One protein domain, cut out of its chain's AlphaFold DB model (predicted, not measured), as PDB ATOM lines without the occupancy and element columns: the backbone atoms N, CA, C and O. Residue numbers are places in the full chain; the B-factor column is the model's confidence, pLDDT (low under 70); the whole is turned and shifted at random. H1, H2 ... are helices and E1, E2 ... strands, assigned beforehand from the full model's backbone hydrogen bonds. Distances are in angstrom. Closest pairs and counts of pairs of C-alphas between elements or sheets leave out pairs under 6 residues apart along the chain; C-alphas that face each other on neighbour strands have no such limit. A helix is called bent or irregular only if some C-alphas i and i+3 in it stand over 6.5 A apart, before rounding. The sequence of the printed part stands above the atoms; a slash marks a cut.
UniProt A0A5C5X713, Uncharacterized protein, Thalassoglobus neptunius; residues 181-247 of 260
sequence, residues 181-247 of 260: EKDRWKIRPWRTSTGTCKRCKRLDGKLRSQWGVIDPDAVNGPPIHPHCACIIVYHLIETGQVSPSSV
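AT A GLANCE: This is residues 181 to 247 of the 260 residues of an uncharacterized protein of Thalassoglobus neptunius (UniProt A0A5C5X713). A short two-stranded antiparallel ribbon, E1 and E2, has a cluster of three short helices beside it: H1 and H2 come near E1, and H3 packs on H2. The long loop between E1 and H1 and the tail after H4 lie toward opposite ends of the longest axis, and much of the rest is also loop. The printed part has 67 residues with four named helices and two named strands, in the order E1, H1, H2, H3, E2, H4; the class is mixed, helices and strands, with under half of the residues, 28, in named elements. It is only just compact, close to loose, with a radius of gyration of the C-alphas of 12.6 A, and the C-alphas span 37 by 26 by 15 A.

HOW THE PARTS SIT: E1, residues 184 to 186, is the antiparallel neighbour of E2, residues 231 to 233, with 139 degrees between their directions. N 184 and O 233 are within hydrogen-bond range at 2.8 A, and N 231 and O 186 at 2.9 A. H1, residues 198 to 203, comes closest to E1 at the C-alphas of Trp 185 and Leu 203, 6.1 A apart. H2, residues 208 to 214, comes closest to E1 at the C-alphas of Arg 184 and Arg 208, 6.0 A apart. H1 and H2 form a helical hairpin: they only just touch, with 3 pairs of C-alphas within 8 A, the closest those of Leu 203 and Trp 211 at 6.7 A, and they run opposite ways at a shallow tilt of 34.9 degrees, only just short of steep. H2 touches H3, residues 216 to 220; their closest C-alphas, those of Gly 212 and Val 219, are 4.6 A apart. H1 and H3 are only just apart, at 8.4 A. H4, residues 235 to 238, touches no helix; its closest C-alpha to E1 is that of His 235, 7.1 A from that of Arg 184. Every O i to N i+4 pair is within range in H1; H2 has 1 of 3, with 3 of 4 O i to N i+3 pairs, H3 has 0 of 1, with 0 of 2, and H4 is too short for an O i to N i+4 pair.

IN THESE COORDINATES: E1 begins at C-alpha 184, (-14.895, 151.805, 6.484), and is 6.3 A long. H1 measures 9.0 A, H2 10.3 A and H3 9.1 A. H2 and H3 are irregular: C-alphas 209 and 212 are 7.3 A apart, as are C-alphas 217 and 220. E2 is 6.6 A long, and H4, 5.0 A, ends at C-alpha 238, (-18.550, 154.664, 14.952).

THE WHOLE: The two C-alphas farthest apart are those of Thr 194 and Ser 246, 37.6 A. The printed part has no cut. The link from E1 to H1, 11 residues, is long. Mean pLDDT of the printed part is 86.7, with residues 192 to 193 and 241 to 247 under 70.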
ATOM      1  N   GLU A 181     -23.220 152.141   3.202       93.38
ATOM      2  CA  GLU A 181     -22.223 152.595   2.215       93.38
ATOM      3  C   GLU A 181     -21.063 153.407   2.828       93.38
ATOM      4  O   GLU A 181     -20.024 153.586   2.193       93.38
ATOM      5  N   LYS A 182     -21.236 153.873   4.074       93.81
ATOM      6  CA  LYS A 182     -20.274 154.680   4.831       93.81
ATOM      7  C   LYS A 182     -19.387 153.828   5.738       93.81
ATOM      8  O   LYS A 182     -18.505 154.383   6.391       93.81
ATOM      9  N   ASP A 183     -19.597 152.509   5.781       95.19
ATOM     10  CA  ASP A 183     -18.708 151.597   6.494       95.19
ATOM     11  C   ASP A 183     -17.289 151.725   5.946       95.19
ATOM     12  O   ASP A 183     -17.081 151.952   4.754       95.19
ATOM     13  N   ARG A 184     -16.297 151.585   6.819       95.62
ATOM     14  CA  ARG A 184     -14.895 151.805   6.484       95.62
ATOM     15  C   ARG A 184     -14.100 150.524   6.567       95.62
ATOM     16  O   ARG A 184     -14.247 149.725   7.490       95.62
ATOM     17  N   TRP A 185     -13.187 150.370   5.624       95.88
ATOM     18  CA  TRP A 185     -12.152 149.355   5.719       95.88
ATOM     19  C   TRP A 185     -11.090 149.806   6.717       95.88
ATOM     20  O   TRP A 185     -10.642 150.953   6.667       95.88
ATOM     21  N   LYS A 186     -10.643 148.915   7.604       94.44
ATOM     22  CA  LYS A 186      -9.567 149.226   8.548       94.44
ATOM     23  C   LYS A 186      -8.500 148.147   8.561       94.44
ATOM     24  O   LYS A 186      -8.784 146.970   8.796       94.44
ATOM     25  N   ILE A 187      -7.253 148.558   8.357       91.81
ATOM     26  CA  ILE A 187      -6.098 147.660   8.451       91.81
ATOM     27  C   ILE A 187      -5.737 147.355   9.910       91.81
ATOM     28  O   ILE A 187      -5.919 148.178  10.811       91.81
ATOM     29  N   ARG A 188      -5.164 146.170  10.139       85.38
ATOM     30  CA  ARG A 188      -4.617 145.729  11.433       85.38
ATOM     31  C   ARG A 188      -3.176 145.234  11.233       85.38
ATOM     32  O   ARG A 188      -2.958 144.027  11.155       85.38
ATOM     33  N   PRO A 189      -2.187 146.143  11.124       79.19
ATOM     34  CA  PRO A 189      -0.818 145.783  10.741       79.19
ATOM     35  C   PRO A 189      -0.156 144.771  11.684       79.19
ATOM     36  O   PRO A 189       0.633 143.941  11.248       79.19
ATOM     37  N   TRP A 190      -0.509 144.797  12.972       76.31
ATOM     38  CA  TRP A 190       0.039 143.892  13.989       76.31
ATOM     39  C   TRP A 190      -0.482 142.451  13.905       76.31
ATOM     40  O   TRP A 190       0.048 141.582  14.588       76.31
ATOM     41  N   ARG A 191      -1.521 142.175  13.102       74.94
ATOM     42  CA  ARG A 191      -2.049 140.813  12.892       74.94
ATOM     43  C   ARG A 191      -1.479 140.124  11.650       74.94
ATOM     44  O   ARG A 191      -1.797 138.968  11.389       74.94
ATOM     45  N   THR A 192      -0.655 140.820  10.874       69.56
ATOM     46  CA  THR A 192      -0.044 140.284   9.655       69.56
ATOM     47  C   THR A 192       1.440 140.042   9.897       69.56
ATOM     48  O   THR A 192       2.161 140.993  10.188       69.56
ATOM     49  N   SER A 193       1.914 138.801   9.746       66.12
ATOM     50  CA  SER A 193       3.331 138.438   9.948       66.12
ATOM     51  C   SER A 193       4.289 139.163   8.994       66.12
ATOM     52  O   SER A 193       5.457 139.355   9.313       66.12
ATOM     53  N   THR A 194       3.792 139.603   7.837       71.25
ATOM     54  CA  THR A 194       4.545 140.314   6.792       71.25
ATOM     55  C   THR A 194       4.241 141.818   6.737       71.25
ATOM     56  O   THR A 194       4.734 142.522   5.855       71.25
ATOM     57  N   GLY A 195       3.436 142.329   7.676       77.69
ATOM     58  CA  GLY A 195       2.917 143.697   7.653       77.69
ATOM     59  C   GLY A 195       1.792 143.922   6.628       77.69
ATOM     60  O   GLY A 195       1.380 143.034   5.880       77.69
ATOM     61  N   THR A 196       1.262 145.146   6.587       82.12
ATOM     62  CA  THR A 196       0.147 145.489   5.689       82.12
ATOM     63  C   THR A 196       0.593 145.517   4.226       82.12
ATOM     64  O   THR A 196       1.446 146.324   3.840       82.12
ATOM     65  N   CYS A 197      -0.044 144.711   3.373       86.25
ATOM     66  CA  CYS A 197       0.251 144.688   1.940       86.25
ATOM     67  C   CYS A 197      -0.213 145.973   1.212       86.25
ATOM     68  O   CYS A 197      -1.076 146.715   1.693       86.25
ATOM     69  N   LYS A 198       0.302 146.209  -0.005       91.31
ATOM     70  CA  LYS A 198      -0.061 147.377  -0.835       91.31
ATOM     71  C   LYS A 198      -1.563 147.453  -1.163       91.31
ATOM     72  O   LYS A 198      -2.104 148.554  -1.175       91.31
ATOM     73  N   ARG A 199      -2.239 146.316  -1.388       92.00
ATOM     74  CA  ARG A 199      -3.693 146.271  -1.660       92.00
ATOM     75  C   ARG A 199      -4.493 146.760  -0.449       92.00
ATOM     76  O   ARG A 199      -5.267 147.701  -0.569       92.00
ATOM     77  N   CYS A 200      -4.206 146.221   0.738       91.88
ATOM     78  CA  CYS A 200      -4.840 146.645   1.990       91.88
ATOM     79  C   CYS A 200      -4.582 148.125   2.319       91.88
ATOM     80  O   CYS A 200      -5.492 148.809   2.775       91.88
ATOM     81  N   LYS A 201      -3.374 148.648   2.054       93.25
ATOM     82  CA  LYS A 201      -3.063 150.078   2.255       93.25
ATOM     83  C   LYS A 201      -3.930 151.005   1.398       93.25
ATOM     84  O   LYS A 201      -4.302 152.071   1.866       93.25
ATOM     85  N   ARG A 202      -4.264 150.610   0.162       95.50
ATOM     86  CA  ARG A 202      -5.141 151.401  -0.723       95.50
ATOM     87  C   ARG A 202      -6.585 151.469  -0.218       95.50
ATOM     88  O   ARG A 202      -7.272 152.441  -0.523       95.50
ATOM     89  N   LEU A 203      -7.020 150.453   0.526       96.25
ATOM     90  CA  LEU A 203      -8.369 150.356   1.082       96.25
ATOM     91  C   LEU A 203      -8.505 151.032   2.450       96.25
ATOM     92  O   LEU A 203      -9.618 151.385   2.813       96.25
ATOM     93  N   ASP A 204      -7.425 151.251   3.207       95.88
ATOM     94  CA  ASP A 204      -7.529 151.779   4.575       95.88
ATOM     95  C   ASP A 204      -8.305 153.108   4.652       95.88
ATOM     96  O   ASP A 204      -8.028 154.065   3.927       95.88
ATOM     97  N   GLY A 205      -9.316 153.143   5.522       95.38
ATOM     98  CA  GLY A 205     -10.214 154.279   5.732       95.38
ATOM     99  C   GLY A 205     -11.241 154.523   4.619       95.38
ATOM    100  O   GLY A 205     -12.098 155.399   4.783       95.38
ATOM    101  N   LYS A 206     -11.190 153.780   3.506       97.44
ATOM    102  CA  LYS A 206     -12.099 153.951   2.363       97.44
ATOM    103  C   LYS A 206     -13.499 153.459   2.688       97.44
ATOM    104  O   LYS A 206     -13.663 152.464   3.399       97.44
ATOM    105  N   LEU A 207     -14.486 154.162   2.138       97.31
ATOM    106  CA  LEU A 207     -15.902 153.840   2.302       97.31
ATOM    107  C   LEU A 207     -16.258 152.570   1.523       97.31
ATOM    108  O   LEU A 207     -15.659 152.310   0.478       97.31
ATOM    109  N   ARG A 208     -17.256 151.818   1.993       95.88
ATOM    110  CA  ARG A 208     -17.761 150.593   1.354       95.88
ATOM    111  C   ARG A 208     -18.109 150.801  -0.115       95.88
ATOM    112  O   ARG A 208     -17.739 149.975  -0.945       95.88
ATOM    113  N   SER A 209     -18.714 151.943  -0.450       96.38
ATOM    114  CA  SER A 209     -19.028 152.327  -1.836       96.38
ATOM    115  C   SER A 209     -17.803 152.417  -2.758       96.38
ATOM    116  O   SER A 209     -17.937 152.351  -3.977       96.38
ATOM    117  N   GLN A 210     -16.598 152.539  -2.199       97.38
ATOM    118  CA  GLN A 210     -15.349 152.673  -2.948       97.38
ATOM    119  C   GLN A 210     -14.575 151.355  -3.066       97.38
ATOM    120  O   GLN A 210     -13.643 151.284  -3.866       97.38
ATOM    121  N   TRP A 211     -14.906 150.319  -2.283       96.94
ATOM    122  CA  TRP A 211     -14.070 149.114  -2.185       96.94
ATOM    123  C   TRP A 211     -13.923 148.404  -3.528       96.94
ATOM    124  O   TRP A 211     -12.797 148.239  -3.988       96.94
ATOM    125  N   GLY A 212     -15.036 148.085  -4.196       96.38
ATOM    126  CA  GLY A 212     -15.025 147.399  -5.495       96.38
ATOM    127  C   GLY A 212     -14.388 148.205  -6.631       96.38
ATOM    128  O   GLY A 212     -13.830 147.623  -7.556       96.38
ATOM    129  N   VAL A 213     -14.416 149.541  -6.543       96.88
ATOM    130  CA  VAL A 213     -13.757 150.435  -7.513       96.88
ATOM    131  C   VAL A 213     -12.239 150.413  -7.329       96.88
ATOM    132  O   VAL A 213     -11.482 150.449  -8.296       96.88
ATOM    133  N   ILE A 214     -11.772 150.360  -6.079       96.69
ATOM    134  CA  ILE A 214     -10.342 150.339  -5.751       96.69
ATOM    135  C   ILE A 214      -9.741 148.958  -6.018       96.69
ATOM    136  O   ILE A 214      -8.607 148.865  -6.506       96.69
ATOM    137  N   ASP A 215     -10.482 147.914  -5.651       95.94
ATOM    138  CA  ASP A 215     -10.082 146.520  -5.741       95.94
ATOM    139  C   ASP A 215     -11.323 145.614  -5.919       95.94
ATOM    140  O   ASP A 215     -12.119 145.484  -4.985       95.94
ATOM    141  N   PRO A 216     -11.501 144.957  -7.084       95.25
ATOM    142  CA  PRO A 216     -12.667 144.111  -7.350       95.25
ATOM    143  C   PRO A 216     -12.861 142.962  -6.352       95.25
ATOM    144  O   PRO A 216     -13.994 142.555  -6.101       95.25
ATOM    145  N   ASP A 217     -11.787 142.463  -5.731       94.44
ATOM    146  CA  ASP A 217     -11.895 141.391  -4.735       94.44
ATOM    147  C   ASP A 217     -12.454 141.908  -3.395       94.44
ATOM    148  O   ASP A 217     -12.901 141.117  -2.563       94.44
ATOM    149  N   ALA A 218     -12.440 143.228  -3.167       95.50
ATOM    150  CA  ALA A 218     -12.831 143.863  -1.907       95.50
ATOM    151  C   ALA A 218     -14.336 144.118  -1.761       95.50
ATOM    152  O   ALA A 218     -14.764 144.585  -0.705       95.50
ATOM    153  N   VAL A 219     -15.146 143.791  -2.775       94.25
ATOM    154  CA  VAL A 219     -16.609 144.006  -2.776       94.25
ATOM    155  C   VAL A 219     -17.286 143.385  -1.549       94.25
ATOM    156  O   VAL A 219     -18.186 143.986  -0.973       94.25
ATOM    157  N   ASN A 220     -16.812 142.218  -1.108       92.00
ATOM    158  CA  ASN A 220     -17.399 141.466   0.006       92.00
ATOM    159  C   ASN A 220     -16.678 141.696   1.348       92.00
ATOM    160  O   ASN A 220     -16.858 140.920   2.287       92.00
ATOM    161  N   GLY A 221     -15.829 142.723   1.441       94.00
ATOM    162  CA  GLY A 221     -15.021 142.965   2.630       94.00
ATOM    163  C   GLY A 221     -13.786 142.050   2.740       94.00
ATOM    164  O   GLY A 221     -13.418 141.347   1.796       94.00
ATOM    165  N   PRO A 222     -13.081 142.077   3.884       94.62
ATOM    166  CA  PRO A 222     -11.889 141.263   4.107       94.62
ATOM    167  C   PRO A 222     -12.225 139.782   4.367       94.62
ATOM    168  O   PRO A 222     -13.289 139.480   4.899       94.62
ATOM    169  N   PRO A 223     -11.311 138.833   4.094       94.00
ATOM    170  CA  PRO A 223      -9.987 139.015   3.507       94.00
ATOM    171  C   PRO A 223     -10.022 139.031   1.970       94.00
ATOM    172  O   PRO A 223     -10.694 138.209   1.348       94.00
ATOM    173  N   ILE A 224      -9.195 139.883   1.356       92.19
ATOM    174  CA  ILE A 224      -9.033 139.959  -0.116       92.19
ATOM    175  C   ILE A 224      -7.853 139.142  -0.657       92.19
ATOM    176  O   ILE A 224      -7.728 138.920  -1.855       92.19
ATOM    177  N   HIS A 225      -6.958 138.691   0.218       88.38
ATOM    178  CA  HIS A 225      -5.823 137.836  -0.124       88.38
ATOM    179  C   HIS A 225      -5.403 137.019   1.109       88.38
ATOM    180  O   HIS A 225      -5.823 137.349   2.227       88.38
ATOM    181  N   PRO A 226      -4.556 135.986   0.945       86.38
ATOM    182  CA  PRO A 226      -3.954 135.292   2.081       86.38
ATOM    183  C   PRO A 226      -3.240 136.266   3.028       86.38
ATOM    184  O   PRO A 226      -2.691 137.268   2.573       86.38
ATOM    185  N   HIS A 227      -3.244 135.999   4.332       81.69
ATOM    186  CA  HIS A 227      -2.695 136.872   5.390       81.69
ATOM    187  C   HIS A 227      -3.398 138.228   5.567       81.69
ATOM    188  O   HIS A 227      -2.897 139.097   6.280       81.69
ATOM    189  N   CYS A 228      -4.532 138.478   4.910       85.38
ATOM    190  CA  CYS A 228      -5.289 139.697   5.163       85.38
ATOM    191  C   CYS A 228      -5.987 139.583   6.526       85.38
ATOM    192  O   CYS A 228      -6.851 138.731   6.693       85.38
ATOM    193  N   ALA A 229      -5.635 140.462   7.466       86.50
ATOM    194  CA  ALA A 229      -6.251 140.550   8.795       86.50
ATOM    195  C   ALA A 229      -7.043 141.858   9.001       86.50
ATOM    196  O   ALA A 229      -7.203 142.338  10.124       86.50
ATOM    197  N   CYS A 230      -7.487 142.480   7.905       91.75
ATOM    198  CA  CYS A 230      -8.279 143.708   7.955       91.75
ATOM    199  C   CYS A 230      -9.679 143.450   8.526       91.75
ATOM    200  O   CYS A 230     -10.134 142.311   8.594       91.75
ATOM    201  N   ILE A 231     -10.362 144.520   8.919       93.19
ATOM    202  CA  ILE A 231     -11.725 144.472   9.453       93.19
ATOM    203  C   ILE A 231     -12.606 145.536   8.800       93.19
ATOM    204  O   ILE A 231     -12.105 146.485   8.192       93.19
ATOM    205  N   ILE A 232     -13.912 145.407   9.016       94.31
ATOM    206  CA  ILE A 232     -14.900 146.441   8.714       94.31
ATOM    207  C   ILE A 232     -15.195 147.239   9.993       94.31
ATOM    208  O   ILE A 232     -15.366 146.686  11.090       94.31
ATOM    209  N   VAL A 233     -15.214 148.562   9.863       92.56
ATOM    210  CA  VAL A 233     -15.700 149.504  10.872       92.56
ATOM    211  C   VAL A 233     -17.035 150.036  10.376       92.56
ATOM    212  O   VAL A 233     -17.092 150.696   9.345       92.56
ATOM    213  N   TYR A 234     -18.106 149.715  11.092       90.94
ATOM    214  CA  TYR A 234     -19.460 150.074  10.685       90.94
ATOM    215  C   TYR A 234     -19.788 151.496  11.131       90.94
ATOM    216  O   TYR A 234     -19.571 151.836  12.298       90.94
ATOM    217  N   HIS A 235     -20.308 152.310  10.212       87.62
ATOM    218  CA  HIS A 235     -20.489 153.753  10.413       87.62
ATOM    219  C   HIS A 235     -21.366 154.071  11.627       87.62
ATOM    220  O   HIS A 235     -21.003 154.901  12.451       87.62
ATOM    221  N   LEU A 236     -22.490 153.368  11.756       79.62
ATOM    222  CA  LEU A 236     -23.492 153.633  12.788       79.62
ATOM    223  C   LEU A 236     -23.000 153.303  14.210       79.62
ATOM    224  O   LEU A 236     -23.445 153.907  15.184       79.62
ATOM    225  N   ILE A 237     -22.044 152.375  14.325       77.06
ATOM    226  CA  ILE A 237     -21.342 152.085  15.583       77.06
ATOM    227  C   ILE A 237     -20.289 153.163  15.860       77.06
ATOM    228  O   ILE A 237     -20.118 153.580  17.002       77.06
ATOM    229  N   GLU A 238     -19.575 153.620  14.830       79.12
ATOM    230  CA  GLU A 238     -18.550 154.664  14.952       79.12
ATOM    231  C   GLU A 238     -19.144 156.010  15.396       79.12
ATOM    232  O   GLU A 238     -18.546 156.703  16.213       79.12
ATOM    233  N   THR A 239     -20.336 156.362  14.908       77.50
ATOM    234  CA  THR A 239     -21.045 157.599  15.269       77.50
ATOM    235  C   THR A 239     -21.814 157.510  16.588       77.50
ATOM    236  O   THR A 239     -22.430 158.495  16.991       77.50
ATOM    237  N   GLY A 240     -21.814 156.351  17.258       75.81
ATOM    238  CA  GLY A 240     -22.571 156.131  18.495       75.81
ATOM    239  C   GLY A 240     -24.091 156.149  18.310       75.81
ATOM    240  O   GLY A 240     -24.822 156.212  19.295       75.81
ATOM    241  N   GLN A 241     -24.576 156.091  17.066       69.81
ATOM    242  CA  GLN A 241     -26.010 156.075  16.758       69.81
ATOM    243  C   GLN A 241     -26.674 154.766  17.187       69.81
ATOM    244  O   GLN A 241     -27.877 154.737  17.432       69.81
ATOM    245  N   VAL A 242     -25.890 153.697  17.308       65.81
ATOM    246  CA  VAL A 242     -26.321 152.408  17.849       65.81
ATOM    247  C   VAL A 242     -25.223 151.819  18.714       65.81
ATOM    248  O   VAL A 242     -24.049 151.794  18.337       65.81
ATOM    249  N   SER A 243     -25.621 151.302  19.875       67.00
ATOM    250  CA  SER A 243     -24.760 150.431  20.659       67.00
ATOM    251  C   SER A 243     -24.917 148.995  20.150       67.00
ATOM    252  O   SER A 243     -26.038 148.549  19.902       67.00
ATOM    253  N   PRO A 244     -23.829 148.215  20.052       62.44
ATOM    254  CA  PRO A 244     -23.929 146.780  19.796       62.44
ATOM    255  C   PRO A 244     -24.804 146.059  20.833       62.44
ATOM    256  O   PRO A 244     -25.423 145.050  20.518       62.44
ATOM    257  N   SER A 245     -24.879 146.599  22.055       64.25
ATOM    258  CA  SER A 245     -25.679 146.061  23.159       64.25
ATOM    259  C   SER A 245     -27.136 146.535  23.160       64.25
ATOM    260  O   SER A 245     -27.911 146.062  23.980       64.25
ATOM    261  N   SER A 246     -27.506 147.503  22.311       61.41
ATOM    262  CA  SER A 246     -28.849 148.103  22.293       61.41
ATOM    263  C   SER A 246     -29.749 147.553  21.189       61.41
ATOM    264  O   SER A 246     -30.814 148.116  20.947       61.41
ATOM    265  N   VAL A 247     -29.327 146.499  20.483       56.81
ATOM    266  CA  VAL A 247     -30.185 145.841  19.493       56.81
ATOM    267  C   VAL A 247     -31.291 145.113  20.260       56.81
ATOM    268  O   VAL A 247     -30.964 144.238  21.063       56.81
TER     269      VAL A 247